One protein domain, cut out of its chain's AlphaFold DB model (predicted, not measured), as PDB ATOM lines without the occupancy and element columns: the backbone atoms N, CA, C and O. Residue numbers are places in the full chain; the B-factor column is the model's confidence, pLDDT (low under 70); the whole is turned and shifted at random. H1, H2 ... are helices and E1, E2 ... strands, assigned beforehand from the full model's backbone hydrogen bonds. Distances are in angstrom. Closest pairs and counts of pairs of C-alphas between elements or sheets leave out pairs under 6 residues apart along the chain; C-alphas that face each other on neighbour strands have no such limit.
ATOM      1  N   MET A   2       1.138  39.669 -11.109       73.19
ATOM      2  CA  MET A   2       0.702  40.520 -12.219       73.19
ATOM      3  C   MET A   2      -0.629  41.185 -11.856       73.19
ATOM      4  O   MET A   2      -1.528  40.506 -11.367       73.19
ATOM      5  N   SER A   3      -0.753  42.499 -12.055       83.50
ATOM      6  CA  SER A   3      -2.023  43.192 -11.828       83.50
ATOM      7  C   SER A   3      -3.006  42.895 -12.962       83.50
ATOM      8  O   SER A   3      -2.611  42.646 -14.105       83.50
ATOM      9  N   LEU A   4      -4.301  42.978 -12.660       81.44
ATOM     10  CA  LEU A   4      -5.373  42.858 -13.648       81.44
ATOM     11  C   LEU A   4      -5.212  43.862 -14.805       81.44
ATOM     12  O   LEU A   4      -5.443  43.522 -15.965       81.44
ATOM     13  N   GLY A   5      -4.775  45.092 -14.514       84.81
ATOM     14  CA  GLY A   5      -4.485  46.106 -15.533       84.81
ATOM     15  C   GLY A   5      -3.371  45.669 -16.488       84.81
ATOM     16  O   GLY A   5      -3.549  45.726 -17.703       84.81
ATOM     17  N   ASN A   6      -2.273  45.137 -15.944       88.62
ATOM     18  CA  ASN A   6      -1.143  44.659 -16.743       88.62
ATOM     19  C   ASN A   6      -1.528  43.442 -17.596       88.62
ATOM     20  O   ASN A   6      -1.131  43.360 -18.755       88.62
ATOM     21  N   PHE A   7      -2.344  42.524 -17.065       87.19
ATOM     22  CA  PHE A   7      -2.863  41.391 -17.838       87.19
ATOM     23  C   PHE A   7      -3.743  41.837 -19.004       87.19
ATOM     24  O   PHE A   7      -3.545  41.378 -20.127       87.19
ATOM     25  N   ASN A   8      -4.662  42.774 -18.767       87.25
ATOM     26  CA  ASN A   8      -5.511  43.315 -19.828       87.25
ATOM     27  C   ASN A   8      -4.688  44.014 -20.920       87.25
ATOM     28  O   ASN A   8      -4.974  43.831 -22.101       87.25
ATOM     29  N   ALA A   9      -3.642  44.759 -20.546       89.88
ATOM     30  CA  ALA A   9      -2.744  45.404 -21.504       89.88
ATOM     31  C   ALA A   9      -1.983  44.383 -22.372       89.88
ATOM     32  O   ALA A   9      -1.859  44.569 -23.581       89.88
ATOM     33  N   ILE A  10      -1.521  43.277 -21.779       90.94
ATOM     34  CA  ILE A  10      -0.863  42.185 -22.515       90.94
ATOM     35  C   ILE A  10      -1.855  41.451 -23.423       90.94
ATOM     36  O   ILE A  10      -1.509  41.105 -24.546       90.94
ATOM     37  N   ALA A  11      -3.084  41.206 -22.967       90.38
ATOM     38  CA  ALA A  11      -4.104  40.584 -23.804       90.38
ATOM     39  C   ALA A  11      -4.430  41.468 -25.019       90.38
ATOM     40  O   ALA A  11      -4.489  40.971 -26.141       90.38
ATOM     41  N   ALA A  12      -4.588  42.779 -24.809       91.75
ATOM     42  CA  ALA A  12      -4.848  43.743 -25.877       91.75
ATOM     43  C   ALA A  12      -3.681  43.854 -26.872       91.75
ATOM     44  O   ALA A  12      -3.900  44.017 -28.065       91.75
ATOM     45  N   SER A  13      -2.426  43.693 -26.436       94.06
ATOM     46  CA  SER A  13      -1.287  43.712 -27.369       94.06
ATOM     47  C   SER A  13      -1.231  42.498 -28.307       94.06
ATOM     48  O   SER A  13      -0.453  42.494 -29.260       94.06
ATOM     49  N   ARG A  14      -2.055  41.468 -28.065       89.62
ATOM     50  CA  ARG A  14      -2.171  40.261 -28.899       89.62
ATOM     51  C   ARG A  14      -3.352  40.301 -29.877       89.62
ATOM     52  O   ARG A  14      -3.544  39.320 -30.591       89.62
ATOM     53  N   GLY A  15      -4.125  41.389 -29.921       89.62
ATOM     54  CA  GLY A  15      -5.277  41.550 -30.815       89.62
ATOM     55  C   GLY A  15      -6.452  42.235 -30.118       89.62
ATOM     56  O   GLY A  15      -6.283  43.251 -29.458       89.62
ATOM     57  N   GLU A  16      -7.644  41.653 -30.218       88.94
ATOM     58  CA  GLU A  16      -8.889  42.202 -29.642       88.94
ATOM     59  C   GLU A  16      -8.895  42.292 -28.099       88.94
ATOM     60  O   GLU A  16      -9.809  42.849 -27.493       88.94
ATOM     61  N   GLY A  17      -7.886  41.732 -27.428       90.69
ATOM     62  CA  GLY A  17      -7.878  41.610 -25.976       90.69
ATOM     63  C   GLY A  17      -8.778  40.484 -25.472       90.69
ATOM     64  O   GLY A  17      -9.031  39.495 -26.160       90.69
ATOM     65  N   LEU A  18      -9.214  40.593 -24.216       89.75
ATOM     66  CA  LEU A  18     -10.126  39.613 -23.632       89.75
ATOM     67  C   LEU A  18     -11.542  39.838 -24.148       89.75
ATOM     68  O   LEU A  18     -12.064  40.951 -24.088       89.75
ATOM     69  N   HIS A  19     -12.205  38.747 -24.519       92.19
ATOM     70  CA  HIS A  19     -13.642  38.761 -24.754       92.19
ATOM     71  C   HIS A  19     -14.374  39.374 -23.538       92.19
ATOM     72  O   HIS A  19     -14.045  39.012 -22.400       92.19
ATOM     73  N   PRO A  20     -15.395  40.238 -23.723       90.19
ATOM     74  CA  PRO A  20     -16.053  40.949 -22.621       90.19
ATOM     75  C   PRO A  20     -16.513  40.034 -21.480       90.19
ATOM     76  O   PRO A  20     -16.320  40.346 -20.306       90.19
ATOM     77  N   LYS A  21     -17.032  38.845 -21.819       90.69
ATOM     78  CA  LYS A  21     -17.452  37.855 -20.818       90.69
ATOM     79  C   LYS A  21     -16.300  37.330 -19.957       90.69
ATOM     80  O   LYS A  21     -16.487  37.083 -18.768       90.69
ATOM     81  N   LEU A  22     -15.116  37.155 -20.546       89.31
ATOM     82  CA  LEU A  22     -13.920  36.721 -19.824       89.31
ATOM     83  C   LEU A  22     -13.411  37.824 -18.900       89.31
ATOM     84  O   LEU A  22     -12.976  37.530 -17.791       89.31
ATOM     85  N   ARG A  23     -13.520  39.086 -19.327       87.81
ATOM     86  CA  ARG A  23     -13.164  40.230 -18.489       87.81
ATOM     87  C   ARG A  23     -14.062  40.340 -17.258       87.81
ATOM     88  O   ARG A  23     -13.552  40.416 -16.150       87.81
ATOM     89  N   GLU A  24     -15.377  40.214 -17.443       88.44
ATOM     90  CA  GLU A  24     -16.355  40.171 -16.342       88.44
ATOM     91  C   GLU A  24     -16.074  39.014 -15.364       88.44
ATOM     92  O   GLU A  24     -16.127  39.183 -14.146       88.44
ATOM     93  N   LEU A  25     -15.764  37.819 -15.884       85.81
ATOM     94  CA  LEU A  25     -15.408  36.661 -15.060       85.81
ATOM     95  C   LEU A  25     -14.142  36.911 -14.235       85.81
ATOM     96  O   LEU A  25     -14.115  36.579 -13.049       85.81
ATOM     97  N   LEU A  26     -13.124  37.510 -14.850       83.31
ATOM     98  CA  LEU A  26     -11.862  37.821 -14.192       83.31
ATOM     99  C   LEU A  26     -12.052  38.874 -13.088       83.31
ATOM    100  O   LEU A  26     -11.589  38.659 -11.969       83.31
ATOM    101  N   ASP A  27     -12.808  39.940 -13.355       83.94
ATOM    102  CA  ASP A  27     -13.136  40.975 -12.365       83.94
ATOM    103  C   ASP A  27     -13.884  40.393 -11.154       83.94
ATOM    104  O   ASP A  27     -13.559  40.710 -10.009       83.94
ATOM    105  N   ARG A  28     -14.829  39.463 -11.370       82.06
ATOM    106  CA  ARG A  28     -15.504  38.756 -10.265       82.06
ATOM    107  C   ARG A  28     -14.556  37.884  -9.451       82.06
ATOM    108  O   ARG A  28     -14.670  37.844  -8.229       82.06
ATOM    109  N   SER A  29     -13.626  37.191 -10.107       76.69
ATOM    110  CA  SER A  29     -12.641  36.360  -9.404       76.69
ATOM    111  C   SER A  29     -11.686  37.189  -8.539       76.69
ATOM    112  O   SER A  29     -11.282  36.740  -7.471       76.69
ATOM    113  N   ALA A  30     -11.395  38.435  -8.931       74.81
ATOM    114  CA  ALA A  30     -10.593  39.351  -8.123       74.81
ATOM    115  C   ALA A  30     -11.286  39.751  -6.804       74.81
ATOM    116  O   ALA A  30     -10.601  40.034  -5.824       74.81
ATOM    117  N   ALA A  31     -12.624  39.742  -6.756       71.56
ATOM    118  CA  ALA A  31     -13.399  40.045  -5.549       71.56
ATOM    119  C   ALA A  31     -13.431  38.885  -4.532       71.56
ATOM    120  O   ALA A  31     -13.637  39.120  -3.344       71.56
ATOM    121  N   SER A  32     -13.206  37.645  -4.978       69.81
ATOM    122  CA  SER A  32     -13.094  36.459  -4.122       69.81
ATOM    123  C   SER A  32     -11.843  35.665  -4.514       69.81
ATOM    124  O   SER A  32     -11.947  34.652  -5.208       69.81
ATOM    125  N   PRO A  33     -10.651  36.104  -4.070       62.56
ATOM    126  CA  PRO A  33      -9.373  35.534  -4.499       62.56
ATOM    127  C   PRO A  33      -9.124  34.117  -3.962       62.56
ATOM    128  O   PRO A  33      -8.146  33.472  -4.339       62.56
ATOM    129  N   TYR A  34      -9.992  33.623  -3.077       61.34
ATOM    130  CA  TYR A  34      -9.904  32.290  -2.502       61.34
ATOM    131  C   TYR A  34     -10.533  31.267  -3.448       61.34
ATOM    132  O   TYR A  34     -11.646  30.793  -3.240       61.34
ATOM    133  N   SER A  35      -9.803  30.909  -4.500       63.94
ATOM    134  CA  SER A  35      -9.962  29.564  -5.040       63.94
ATOM    135  C   SER A  35      -9.285  28.634  -4.036       63.94
ATOM    136  O   SER A  35      -8.107  28.831  -3.744       63.94
ATOM    137  N   GLU A  36     -10.004  27.666  -3.465       71.94
ATOM    138  CA  GLU A  36      -9.361  26.609  -2.676       71.94
ATOM    139  C   GLU A  36      -8.246  26.000  -3.537       71.94
ATOM    140  O   GLU A  36      -8.492  25.645  -4.689       71.94
ATOM    141  N   VAL A  37      -7.008  25.965  -3.039       81.19
ATOM    142  CA  VAL A  37      -5.888  25.335  -3.747       81.19
ATOM    143  C   VAL A  37      -5.444  24.132  -2.937       81.19
ATOM    144  O   VAL A  37      -5.083  24.262  -1.768       81.19
ATOM    145  N   ALA A  38      -5.457  22.961  -3.563       82.81
ATOM    146  CA  ALA A  38      -4.974  21.722  -2.977       82.81
ATOM    147  C   ALA A  38      -3.607  21.349  -3.562       82.81
ATOM    148  O   ALA A  38      -3.371  21.471  -4.766       82.81
ATOM    149  N   VAL A  39      -2.711  20.850  -2.711       86.50
ATOM    150  CA  VAL A  39      -1.460  20.222  -3.151       86.50
ATOM    151  C   VAL A  39      -1.776  18.793  -3.598       86.50
ATOM    152  O   VAL A  39      -2.333  17.998  -2.837       86.50
ATOM    153  N   ARG A  40      -1.448  18.471  -4.848       85.38
ATOM    154  CA  ARG A  40      -1.552  17.128  -5.427       85.38
ATOM    155  C   ARG A  40      -0.426  16.224  -4.924       85.38
ATOM    156  O   ARG A  40       0.572  16.680  -4.376       85.38
ATOM    157  N   TYR A  41      -0.563  14.919  -5.161       86.56
ATOM    158  CA  TYR A  41       0.432  13.917  -4.754       86.56
ATOM    159  C   TYR A  41       1.793  14.081  -5.454       86.56
ATOM    160  O   TYR A  41       2.805  13.630  -4.931       86.56
ATOM    161  N   ASP A  42       1.817  14.717  -6.628       88.69
ATOM    162  CA  ASP A  42       3.021  15.038  -7.402       88.69
ATOM    163  C   ASP A  42       3.653  16.381  -6.990       88.69
ATOM    164  O   ASP A  42       4.583  16.857  -7.635       88.69
ATOM    165  N   GLY A  43       3.148  17.008  -5.922       88.81
ATOM    166  CA  GLY A  43       3.609  18.309  -5.442       88.81
ATOM    167  C   GLY A  43       3.078  19.499  -6.246       88.81
ATOM    168  O   GLY A  43       3.402  20.638  -5.914       88.81
ATOM    169  N   MET A  44       2.248  19.278  -7.272       89.75
ATOM    170  CA  MET A  44       1.648  20.373  -8.035       89.75
ATOM    171  C   MET A  44       0.446  20.993  -7.315       89.75
ATOM    172  O   MET A  44      -0.294  20.319  -6.600       89.75
ATOM    173  N   LEU A  45       0.206  22.282  -7.550       86.56
ATOM    174  CA  LEU A  45      -0.980  22.979  -7.056       86.56
ATOM    175  C   LEU A  45      -2.162  22.780  -8.010       86.56
ATOM    176  O   LEU A  45      -2.029  22.952  -9.221       86.56
ATOM    177  N   GLN A  46      -3.324  22.454  -7.456       85.94
ATOM    178  CA  GLN A  46      -4.589  22.357  -8.176       85.94
ATOM    179  C   GLN A  46      -5.593  23.337  -7.583       85.94
ATOM    180  O   GLN A  46      -5.781  23.369  -6.372       85.94
ATOM    181  N   ALA A  47      -6.270  24.099  -8.439       84.56
ATOM    182  CA  ALA A  47      -7.422  24.889  -8.026       84.56
ATOM    183  C   ALA A  47      -8.664  23.996  -7.855       84.56
ATOM    184  O   ALA A  47      -8.900  23.087  -8.653       84.56
ATOM    185  N   GLY A  48      -9.479  24.299  -6.850       77.94
ATOM    186  CA  GLY A  48     -10.677  23.553  -6.488       77.94
ATOM    187  C   GLY A  48     -10.428  22.474  -5.423       77.94
ATOM    188  O   GLY A  48      -9.375  22.454  -4.782       77.94
ATOM    189  N   PRO A  49     -11.404  21.572  -5.217       77.12
ATOM    190  CA  PRO A  49     -11.335  20.545  -4.186       77.12
ATOM    191  C   PRO A  49     -10.110  19.645  -4.338       77.12
ATOM    192  O   PRO A  49      -9.641  19.380  -5.450       77.12
ATOM    193  N   SER A  50      -9.630  19.113  -3.212       78.44
ATOM    194  CA  SER A  50      -8.576  18.101  -3.235       78.44
ATOM    195  C   SER A  50      -9.016  16.902  -4.080       78.44
ATOM    196  O   SER A  50     -10.105  16.371  -3.853       78.44
ATOM    197  N   PRO A  51      -8.178  16.399  -5.004       70.50
ATOM    198  CA  PRO A  51      -8.502  15.195  -5.766       70.50
ATOM    199  C   PRO A  51      -8.673  13.953  -4.870       70.50
ATOM    200  O   PRO A  51      -9.289  12.975  -5.279       70.50
ATOM    201  N   GLN A  52      -8.196  13.977  -3.617       66.75
ATOM    202  CA  GLN A  52      -8.482  12.908  -2.648       66.75
ATOM    203  C   GLN A  52      -9.930  12.942  -2.128       66.75
ATOM    204  O   GLN A  52     -10.443  11.910  -1.700       66.75
ATOM    205  N   SER A  53     -10.613  14.090  -2.192       59.16
ATOM    206  CA  SER A  53     -12.011  14.239  -1.769       59.16
ATOM    207  C   SER A  53     -12.988  13.492  -2.685       59.16
ATOM    208  O   SER A  53     -14.111  13.204  -2.272       59.16
ATOM    209  N   GLU A  54     -12.565  13.100  -3.891       54.75
ATOM    210  CA  GLU A  54     -13.387  12.307  -4.812       54.75
ATOM    211  C   GLU A  54     -13.541  10.845  -4.351       54.75
ATOM    212  O   GLU A  54     -14.572  10.229  -4.611       54.75
TER     213      GLU A  54
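Overview. This is residues 2 to 54 of the 83 residues of an uncharacterized protein of Afipia broomeae (UniProt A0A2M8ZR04). Picture a two-part, dumbbell-like shape: at one end helices H1 and H2 stand side by side with a gap between them, running in opposing directions, and at the other end lies a small hairpin of two short strands, E1 and E2, followed by the short helix H3. The stretch from residue 32 to 36 bridges the two ends, and the helix pair and the hairpin do not form one common core. The printed part has 53 residues, with three named helices and two named strands in the order H1, H2, E1, E2, H3; the sheet has the order E1 - E2 and is antiparallel, and the class is mostly helix. The whole is only just loose, close to extended, with a radius of gyration of the C-alphas of 14.8 A, and its outline is elongated, with spans of 40 by 22 by 18 A.

Along the chain. Begin at Met 2, the first printed residue, and find C-alpha 4 at (-5.373, 42.858, -13.648), where H1 starts. H1 runs from residue 4 to residue 12, 12.3 A from first to last C-alpha, while z falls to -25.877 at C-alpha 12. After residues 13 to 19, look for C-alpha 20 at (-16.053, 40.949, -22.621): here H2 begins, and it runs through residues 20 to 31 over 17.3 A. H2 is the longest helix, with 12 residues, and along it z rises to -5.549 at C-alpha 31. Next come the two strands, E1 at residues 37 to 39 and E2 at residues 45 to 47, each of 3 residues and each 6.8 A from first to last C-alpha. Last is H3, residues 51 to 54, which ends at C-alpha 54 at (-13.387, 12.307, -4.812).

Arrangement. Start with H1 and H2, which are near each other: 5 pairs of their C-alphas lie within 10 A, and the closest pair is 8.1 A apart. H1 touches no helix. A tight link, residues 32 to 36, takes you from H2 to E1. E1 and E2 form a hairpin; they are antiparallel neighbours, with 147 degrees between their N-to-C directions. Look for the C-alphas that face each other: those of Val 37 and Ala 47 are 4.6 A apart, and those of Val 39 and Leu 45 are 4.8 A apart. Across the pair, N 38 and O 46 are within hydrogen-bond range at 2.9 A, and so are N 46 and O 38 at 2.9 A. The closest C-alphas of E1 and H3 are those of Ala 38 and Pro 51, 7.9 A apart, the one pair within 8 A. H1 is apart from E1, E2 and H3, and H2 is apart from E2 and H3. In the backbones, every O i to N i+4 pair of H1 is within hydrogen-bond range, and 7 of 8 are in H2. H3 is too short for such a pair, and its one O i to N i+3 pair is not within range.

Size, cuts and confidence. The two C-alphas farthest apart in the domain are those of Ser 13 and Glu 54, at 40.5 A, and the first and last printed C-alphas, Met 2 and Glu 54, are 32.4 A apart. The printed part has no cut. The link from H1 to H2, 7 residues, is short; the links from H2 to E1, E1 to E2 and E2 to H3 are tight, and no link is long. In the B-factor column of this predicted model, the mean pLDDT of the printed part is 82.1. Look there for the low values, under 70, at residues 32 to 35 and at residues 52 to 54, which belong to H3; the mean over H3 is 63.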